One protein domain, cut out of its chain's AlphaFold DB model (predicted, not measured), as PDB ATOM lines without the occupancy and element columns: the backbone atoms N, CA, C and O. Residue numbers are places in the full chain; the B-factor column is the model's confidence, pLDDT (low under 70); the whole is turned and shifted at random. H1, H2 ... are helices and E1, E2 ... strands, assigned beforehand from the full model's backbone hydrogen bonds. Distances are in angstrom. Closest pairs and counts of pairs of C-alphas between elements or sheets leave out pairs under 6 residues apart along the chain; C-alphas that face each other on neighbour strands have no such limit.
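What this domain is: This is residues 175 to 240 of the 240 residues of an uncharacterized protein of Xanthomonas vasicola (UniProt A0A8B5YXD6). A twisted sheet of four strands makes a wall, with the single helix H1 packed along one of its faces. The long hairpin of E3 and E4 forms the inner part of the sheet, E1 lies along its E3 side, and the short strand E2 along its E4 side. The printed part has 66 residues, with one named helix and four named strands in the order E1, H1, E2, E3, E4; the sheet runs E1, E3, E4, E2 and is mixed, and the class is mixed, helices and strands. The whole is compact, with a radius of gyration of the C-alphas of 11.4 A, and elongated in outline, with spans of 35 by 21 by 18 A.

Where its parts are: E3 is residues 222 to 229, 22.3 A from first to last C-alpha, and begins at C-alpha 222 at (364.345, 520.491, 408.763). E4 is residues 232 to 239, 23.5 A long, and ends at C-alpha 239 at (361.689, 519.331, 411.870). E1 is residues 181 to 186, 16.8 A long, and begins at C-alpha 181 at (372.282, 533.005, 416.047). E2 is residues 209 to 211, 6.9 A long. H1 is residues 190 to 205, 22.9 A long.

How they stand to each other: The inner strands E3 and E4 form a hairpin, antiparallel at 159 degrees, with N 225 and O 236 within hydrogen-bond range at 2.9 A. The edge strand E1 is antiparallel to E3 at 165 degrees, with N 184 and O 224 at 2.9 A and N 226 and O 182 at 2.9 A. The other edge strand, E2, is parallel to E4 at 36 degrees, with N 211 and O 235 at 2.8 A. E1 and E2 are apart. H1 is on the sheet at a height over the sheet of 9.6 A, in two layers, a helix on one face of a sheet. It lies over E3 and E4 and runs along the strands, at 18 degrees to E3 on the local plane. The closest C-alphas of E1 and H1 are those of Tyr 186 and Ser 192, 5.4 A apart. The closest C-alphas of H1 and E2 are those of Ser 204 and Trp 210, 7.9 A apart. E1, H1 and E2 make a split strand-helix-strand unit, two strands that run the same way with a helix between them along the chain and E3 and E4 between them in the sheet; its crossover is right-handed. In H1 every O i to N i+4 pair is within hydrogen-bond range.

The domain as a whole: The two C-alphas farthest apart are those of Gln 190 and Pro 230, 35.6 A. The printed part has no cut and ends at residue 240, the chain's last residue. The links E1 to H1, H1 to E2 and E3 to E4 are tight, the link E2 to E3 with 10 residues is short, and no link is long. The mean pLDDT of the printed part is 89.8, and no printed residue is under 70.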
ATOM      1  N   VAL A 175     379.604 528.990 413.400       93.69
ATOM      2  CA  VAL A 175     378.354 528.221 413.473       93.69
ATOM      3  C   VAL A 175     377.164 529.116 413.812       93.69
ATOM      4  O   VAL A 175     376.061 528.883 413.339       93.69
ATOM      5  N   THR A 176     377.386 530.167 414.600       91.94
ATOM      6  CA  THR A 176     376.347 531.130 415.003       91.94
ATOM      7  C   THR A 176     376.474 532.462 414.272       91.94
ATOM      8  O   THR A 176     375.595 533.304 414.374       91.94
ATOM      9  N   GLY A 177     377.566 532.678 413.532       84.31
ATOM     10  CA  GLY A 177     377.828 533.949 412.862       84.31
ATOM     11  C   GLY A 177     377.989 535.132 413.820       84.31
ATOM     12  O   GLY A 177     378.199 534.966 415.022       84.31
ATOM     13  N   THR A 178     377.901 536.341 413.262       82.38
ATOM     14  CA  THR A 178     378.028 537.612 413.995       82.38
ATOM     15  C   THR A 178     376.838 537.903 414.896       82.38
ATOM     16  O   THR A 178     377.002 538.549 415.926       82.38
ATOM     17  N   ASP A 179     375.663 537.392 414.537       82.69
ATOM     18  CA  ASP A 179     374.397 537.721 415.198       82.69
ATOM     19  C   ASP A 179     374.135 536.837 416.423       82.69
ATOM     20  O   ASP A 179     373.052 536.865 416.996       82.69
ATOM     21  N   ALA A 180     375.127 536.028 416.822       86.88
ATOM     22  CA  ALA A 180     375.026 535.024 417.878       86.88
ATOM     23  C   ALA A 180     373.923 533.968 417.649       86.88
ATOM     24  O   ALA A 180     373.708 533.121 418.515       86.88
ATOM     25  N   GLU A 181     373.296 533.955 416.476       92.31
ATOM     26  CA  GLU A 181     372.282 533.005 416.047       92.31
ATOM     27  C   GLU A 181     372.398 532.739 414.542       92.31
ATOM     28  O   GLU A 181     372.682 533.634 413.741       92.31
ATOM     29  N   ARG A 182     372.171 531.487 414.141       94.50
ATOM     30  CA  ARG A 182     372.123 531.085 412.738       94.50
ATOM     31  C   ARG A 182     371.178 529.915 412.530       94.50
ATOM     32  O   ARG A 182     371.178 528.958 413.303       94.50
ATOM     33  N   ILE A 183     370.429 529.984 411.435       95.06
ATOM     34  CA  ILE A 183     369.533 528.924 410.983       95.06
ATOM     35  C   ILE A 183     370.074 528.345 409.677       95.06
ATOM     36  O   ILE A 183     370.306 529.080 408.716       95.06
ATOM     37  N   TYR A 184     370.252 527.027 409.647       96.25
ATOM     38  CA  TYR A 184     370.628 526.269 408.456       96.25
ATOM     39  C   TYR A 184     369.419 525.488 407.955       96.25
ATOM     40  O   TYR A 184     368.933 524.622 408.677       96.25
ATOM     41  N   VAL A 185     368.907 525.795 406.764       96.62
ATOM     42  CA  VAL A 185     367.624 525.258 406.273       96.62
ATOM     43  C   VAL A 185     367.854 524.148 405.257       96.62
ATOM     44  O   VAL A 185     368.574 524.341 404.283       96.62
ATOM     45  N   TYR A 186     367.192 523.012 405.454       95.94
ATOM     46  CA  TYR A 186     367.285 521.829 404.606       95.94
ATOM     47  C   TYR A 186     365.889 521.427 404.116       95.94
ATOM     48  O   TYR A 186     365.148 520.753 404.840       95.94
ATOM     49  N   PRO A 187     365.486 521.845 402.902       93.06
ATOM     50  CA  PRO A 187     364.199 521.453 402.340       93.06
ATOM     51  C   PRO A 187     364.154 519.959 401.967       93.06
ATOM     52  O   PRO A 187     365.193 519.310 401.831       93.06
ATOM     53  N   ASN A 188     362.940 519.431 401.784       90.69
ATOM     54  CA  ASN A 188     362.664 518.019 401.496       90.69
ATOM     55  C   ASN A 188     363.030 517.603 400.056       90.69
ATOM     56  O   ASN A 188     362.161 517.417 399.205       90.69
ATOM     57  N   TYR A 189     364.328 517.486 399.779       86.12
ATOM     58  CA  TYR A 189     364.868 516.855 398.576       86.12
ATOM     59  C   TYR A 189     366.246 516.240 398.859       86.12
ATOM     60  O   TYR A 189     366.975 516.687 399.746       86.12
ATOM     61  N   GLN A 190     366.618 515.215 398.085       83.56
ATOM     62  CA  GLN A 190     367.739 514.322 398.410       83.56
ATOM     63  C   GLN A 190     369.078 515.043 398.642       83.56
ATOM     64  O   GLN A 190     369.734 514.809 399.653       83.56
ATOM     65  N   THR A 191     369.476 515.952 397.747       83.94
ATOM     66  CA  THR A 191     370.768 516.657 397.861       83.94
ATOM     67  C   THR A 191     370.849 517.555 399.099       83.94
ATOM     68  O   THR A 191     371.920 517.697 399.687       83.94
ATOM     69  N   SER A 192     369.721 518.116 399.540       86.69
ATOM     70  CA  SER A 192     369.632 518.878 400.789       86.69
ATOM     71  C   SER A 192     369.780 517.968 402.007       86.69
ATOM     72  O   SER A 192     370.498 518.312 402.945       86.69
ATOM     73  N   PHE A 193     369.193 516.771 401.986       84.94
ATOM     74  CA  PHE A 193     369.344 515.817 403.082       84.94
ATOM     75  C   PHE A 193     370.784 515.350 403.266       84.94
ATOM     76  O   PHE A 193     371.259 515.299 404.404       84.94
ATOM     77  N   ASP A 194     371.481 515.044 402.174       86.69
ATOM     78  CA  ASP A 194     372.884 514.627 402.221       86.69
ATOM     79  C   ASP A 194     373.790 515.770 402.708       86.69
ATOM     80  O   ASP A 194     374.704 515.548 403.507       86.69
ATOM     81  N   ALA A 195     373.507 517.009 402.292       90.12
ATOM     82  CA  ALA A 195     374.193 518.196 402.802       90.12
ATOM     83  C   ALA A 195     373.937 518.418 404.299       90.12
ATOM     84  O   ALA A 195     374.875 518.685 405.050       90.12
ATOM     85  N   GLY A 196     372.692 518.263 404.749       91.25
ATOM     86  CA  GLY A 196     372.322 518.449 406.147       91.25
ATOM     87  C   GLY A 196     372.915 517.394 407.076       91.25
ATOM     88  O   GLY A 196     373.387 517.738 408.156       91.25
ATOM     89  N   GLU A 197     372.986 516.133 406.646       89.94
ATOM     90  CA  GLU A 197     373.677 515.072 407.395       89.94
ATOM     91  C   GLU A 197     375.167 515.395 407.582       89.94
ATOM     92  O   GLU A 197     375.677 515.370 408.703       89.94
ATOM     93  N   ARG A 198     375.839 515.820 406.505       90.56
ATOM     94  CA  ARG A 198     377.241 516.264 406.557       90.56
ATOM     95  C   ARG A 198     377.431 517.499 407.431       90.56
ATOM     96  O   ARG A 198     378.432 517.593 408.133       90.56
ATOM     97  N   MET A 199     376.493 518.446 407.402       94.38
ATOM     98  CA  MET A 199     376.548 519.639 408.247       94.38
ATOM     99  C   MET A 199     376.433 519.283 409.730       94.38
ATOM    100  O   MET A 199     377.195 519.807 410.538       94.38
ATOM    101  N   ILE A 200     375.518 518.381 410.095       93.06
ATOM    102  CA  ILE A 200     375.358 517.913 411.479       93.06
ATOM    103  C   ILE A 200     376.657 517.267 411.978       93.06
ATOM    104  O   ILE A 200     377.141 517.594 413.068       93.06
ATOM    105  N   GLU A 201     377.249 516.378 411.178       91.19
ATOM    106  CA  GLU A 201     378.527 515.742 411.506       91.19
ATOM    107  C   GLU A 201     379.650 516.780 411.636       91.19
ATOM    108  O   GLU A 201     380.396 516.789 412.616       91.19
ATOM    109  N   HIS A 202     379.739 517.709 410.687       92.88
ATOM    110  CA  HIS A 202     380.756 518.753 410.677       92.88
ATOM    111  C   HIS A 202     380.668 519.682 411.893       92.88
ATOM    112  O   HIS A 202     381.656 519.880 412.598       92.88
ATOM    113  N   ILE A 203     379.472 520.181 412.213       93.88
ATOM    114  CA  ILE A 203     379.209 520.986 413.414       93.88
ATOM    115  C   ILE A 203     379.598 520.213 414.684       93.88
ATOM    116  O   ILE A 203     380.215 520.779 415.591       93.88
ATOM    117  N   SER A 204     379.315 518.907 414.734       91.62
ATOM    118  CA  SER A 204     379.743 518.039 415.840       91.62
ATOM    119  C   SER A 204     381.271 517.963 415.944       91.62
ATOM    120  O   SER A 204     381.826 518.110 417.034       91.62
ATOM    121  N   ASN A 205     381.964 517.825 414.811       90.75
ATOM    122  CA  ASN A 205     383.427 517.789 414.732       90.75
ATOM    123  C   ASN A 205     384.096 519.125 415.103       90.75
ATOM    124  O   ASN A 205     385.251 519.132 415.532       90.75
ATOM    125  N   LEU A 206     383.381 520.250 414.992       91.31
ATOM    126  CA  LEU A 206     383.817 521.554 415.506       91.31
ATOM    127  C   LEU A 206     383.664 521.682 417.037       91.31
ATOM    128  O   LEU A 206     384.049 522.701 417.615       91.31
ATOM    129  N   GLY A 207     383.107 520.671 417.716       90.25
ATOM    130  CA  GLY A 207     382.917 520.664 419.170       90.25
ATOM    131  C   GLY A 207     381.754 521.542 419.640       90.25
ATOM    132  O   GLY A 207     381.794 522.117 420.739       90.25
ATOM    133  N   VAL A 208     380.737 521.707 418.795       92.62
ATOM    134  CA  VAL A 208     379.479 522.388 419.124       92.62
ATOM    135  C   VAL A 208     378.580 521.422 419.887       92.62
ATOM    136  O   VAL A 208     378.547 520.225 419.608       92.62
ATOM    137  N   ARG A 209     377.865 521.931 420.890       92.81
ATOM    138  CA  ARG A 209     376.956 521.103 421.689       92.81
ATOM    139  C   ARG A 209     375.609 520.979 420.989       92.81
ATOM    140  O   ARG A 209     375.119 521.957 420.438       92.81
ATOM    141  N   TRP A 210     374.979 519.817 421.105       93.81
ATOM    142  CA  TRP A 210     373.623 519.598 420.610       93.81
ATOM    143  C   TRP A 210     372.602 519.565 421.744       93.81
ATOM    144  O   TRP A 210     372.865 519.014 422.814       93.81
ATOM    145  N   GLN A 211     371.438 520.156 421.497       92.62
ATOM    146  CA  GLN A 211     370.229 519.956 422.285       92.62
ATOM    147  C   GLN A 211     369.344 518.924 421.589       92.62
ATOM    148  O   GLN A 211     368.956 519.100 420.436       92.62
ATOM    149  N   GLY A 212     369.001 517.855 422.309       86.44
ATOM    150  CA  GLY A 212     368.154 516.786 421.785       86.44
ATOM    151  C   GLY A 212     368.893 515.821 420.855       86.44
ATOM    152  O   GLY A 212     370.090 515.585 421.005       86.44
ATOM    153  N   ASN A 213     368.143 515.209 419.935       81.00
ATOM    154  CA  ASN A 213     368.676 514.217 419.005       81.00
ATOM    155  C   ASN A 213     369.518 514.884 417.901       81.00
ATOM    156  O   ASN A 213     369.168 515.952 417.407       81.00
ATOM    157  N   THR A 214     370.595 514.215 417.490       82.69
ATOM    158  CA  THR A 214     371.474 514.613 416.381       82.69
ATOM    159  C   THR A 214     371.192 513.844 415.091       82.69
ATOM    160  O   THR A 214     371.907 513.989 414.109       82.69
ATOM    161  N   THR A 215     370.153 513.011 415.059       83.81
ATOM    162  CA  THR A 215     369.707 512.368 413.817       83.81
ATOM    163  C   THR A 215     368.798 513.308 413.029       83.81
ATOM    164  O   THR A 215     367.860 513.875 413.595       83.81
ATOM    165  N   ARG A 216     369.038 513.445 411.718       82.88
ATOM    166  CA  ARG A 216     368.136 514.195 410.832       82.88
ATOM    167  C   ARG A 216     366.728 513.569 410.819       82.88
ATOM    168  O   ARG A 216     366.617 512.343 410.895       82.88
ATOM    169  N   PRO A 217     365.655 514.363 410.669       83.31
ATOM    170  CA  PRO A 217     364.320 513.835 410.408       83.31
ATOM    171  C   PRO A 217     364.269 513.067 409.080       83.31
ATOM    172  O   PRO A 217     364.961 513.417 408.125       83.31
ATOM    173  N   VAL A 218     363.439 512.025 409.022       81.94
ATOM    174  CA  VAL A 218     363.216 511.224 407.808       81.94
ATOM    175  C   VAL A 218     362.062 511.836 407.011       81.94
ATOM    176  O   VAL A 218     361.030 512.169 407.596       81.94
ATOM    177  N   ASP A 219     362.244 511.997 405.699       80.06
ATOM    178  CA  ASP A 219     361.233 512.444 404.723       80.06
ATOM    179  C   ASP A 219     360.549 513.789 405.025       80.06
ATOM    180  O   ASP A 219     359.413 514.037 404.608       80.06
ATOM    181  N   ARG A 220     361.219 514.681 405.762       87.19
ATOM    182  CA  ARG A 220     360.698 516.013 406.101       87.19
ATOM    183  C   ARG A 220     361.788 517.065 406.020       87.19
ATOM    184  O   ARG A 220     362.945 516.793 406.326       87.19
ATOM    185  N   SER A 221     361.388 518.277 405.644       92.06
ATOM    186  CA  SER A 221     362.250 519.450 405.752       92.06
ATOM    187  C   SER A 221     362.675 519.638 407.210       92.06
ATOM    188  O   SER A 221     361.930 519.319 408.140       92.06
ATOM    189  N   PHE A 222     363.869 520.167 407.426       94.75
ATOM    190  CA  PHE A 222     364.345 520.491 408.763       94.75
ATOM    191  C   PHE A 222     365.259 521.702 408.727       94.75
ATOM    192  O   PHE A 222     365.721 522.130 407.671       94.75
ATOM    193  N   HIS A 223     365.541 522.253 409.897       95.25
ATOM    194  CA  HIS A 223     366.605 523.223 410.049       95.25
ATOM    195  C   HIS A 223     367.452 522.933 411.281       95.25
ATOM    196  O   HIS A 223     367.026 522.247 412.212       95.25
ATOM    197  N   LEU A 224     368.670 523.463 411.267       95.88
ATOM    198  CA  LEU A 224     369.549 523.499 412.424       95.88
ATOM    199  C   LEU A 224     369.486 524.914 412.991       95.88
ATOM    200  O   LEU A 224     369.907 525.856 412.321       95.88
ATOM    201  N   ALA A 225     368.936 525.061 414.191       95.06
ATOM    202  CA  ALA A 225     368.926 526.321 414.923       95.06
ATOM    203  C   ALA A 225     370.138 526.350 415.853       95.06
ATOM    204  O   ALA A 225     370.240 525.518 416.755       95.06
ATOM    205  N   CYS A 226     371.070 527.266 415.615       96.00
ATOM    206  CA  CYS A 226     372.313 527.381 416.363       96.00
ATOM    207  C   CYS A 226     372.405 528.738 417.047       96.00
ATOM    208  O   CYS A 226     372.303 529.768 416.392       96.00
ATOM    209  N   THR A 227     372.675 528.741 418.349       94.81
ATOM    210  CA  THR A 227     372.781 529.948 419.178       94.81
ATOM    211  C   THR A 227     374.072 529.947 419.987       94.81
ATOM    212  O   THR A 227     374.526 528.900 420.458       94.81
ATOM    213  N   SER A 228     374.670 531.118 420.173       92.19
ATOM    214  CA  SER A 228     375.845 531.293 421.017       92.19
ATOM    215  C   SER A 228     375.444 531.289 422.490       92.19
ATOM    216  O   SER A 228     374.415 531.832 422.881       92.19
ATOM    217  N   THR A 229     376.274 530.683 423.331       86.88
ATOM    218  CA  THR A 229     376.132 530.669 424.789       86.88
ATOM    219  C   THR A 229     377.455 531.087 425.429       86.88
ATOM    220  O   THR A 229     378.503 530.991 424.782       86.88
ATOM    221  N   PRO A 230     377.475 531.450 426.725       82.94
ATOM    222  CA  PRO A 230     378.721 531.756 427.437       82.94
ATOM    223  C   PRO A 230     379.774 530.634 427.383       82.94
ATOM    224  O   PRO A 230     380.961 530.889 427.551       82.94
ATOM    225  N   THR A 231     379.351 529.388 427.131       79.50
ATOM    226  CA  THR A 231     380.230 528.205 427.034       79.50
ATOM    227  C   THR A 231     380.549 527.782 425.587       79.50
ATOM    228  O   THR A 231     381.165 526.738 425.359       79.50
ATOM    229  N   GLY A 232     380.135 528.579 424.595       84.06
ATOM    230  CA  GLY A 232     380.281 528.316 423.157       84.06
ATOM    231  C   GLY A 232     378.939 528.163 422.435       84.06
ATOM    232  O   GLY A 232     377.894 528.458 422.995       84.06
ATOM    233  N   ALA A 233     378.943 527.677 421.196       90.75
ATOM    234  CA  ALA A 233     377.715 527.444 420.434       90.75
ATOM    235  C   ALA A 233     376.946 526.186 420.885       90.75
ATOM    236  O   ALA A 233     377.545 525.169 421.266       90.75
ATOM    237  N   VAL A 234     375.619 526.261 420.783       94.38
ATOM    238  CA  VAL A 234     374.681 525.153 420.967       94.38
ATOM    239  C   VAL A 234     373.726 525.113 419.776       94.38
ATOM    240  O   VAL A 234     373.212 526.159 419.390       94.38
ATOM    241  N   CYS A 235     373.483 523.931 419.213       96.12
ATOM    242  CA  CYS A 235     372.561 523.731 418.096       96.12
ATOM    243  C   CYS A 235     371.444 522.741 418.435       96.12
ATOM    244  O   CYS A 235     371.618 521.847 419.262       96.12
ATOM    245  N   GLN A 236     370.316 522.864 417.747       95.44
ATOM    246  CA  GLN A 236     369.194 521.935 417.798       95.44
ATOM    247  C   GLN A 236     368.729 521.606 416.379       95.44
ATOM    248  O   GLN A 236     368.701 522.477 415.510       95.44
ATOM    249  N   ILE A 237     368.330 520.354 416.159       95.19
ATOM    250  CA  ILE A 237     367.636 519.932 414.939       95.19
ATOM    251  C   ILE A 237     366.131 520.131 415.134       95.19
ATOM    252  O   ILE A 237     365.553 519.621 416.096       95.19
ATOM    253  N   VAL A 238     365.492 520.845 414.211       92.44
ATOM    254  CA  VAL A 238     364.057 521.145 414.251       92.44
ATOM    255  C   VAL A 238     363.416 520.703 412.939       92.44
ATOM    256  O   VAL A 238     363.750 521.214 411.870       92.44
ATOM    257  N   ALA A 239     362.501 519.736 413.015       89.38
ATOM    258  CA  ALA A 239     361.689 519.331 411.870       89.38
ATOM    259  C   ALA A 239     360.679 520.436 411.519       89.38
ATOM    260  O   ALA A 239     360.131 521.074 412.420       89.38
ATOM    261  N   MET A 240     360.452 520.645 410.223       83.50
ATOM    262  CA  MET A 240     359.493 521.608 409.672       83.50
ATOM    263  C   MET A 240     358.242 520.912 409.137       83.50
ATOM    264  O   MET A 240     358.351 519.750 408.676       83.50
TER     265      MET A 240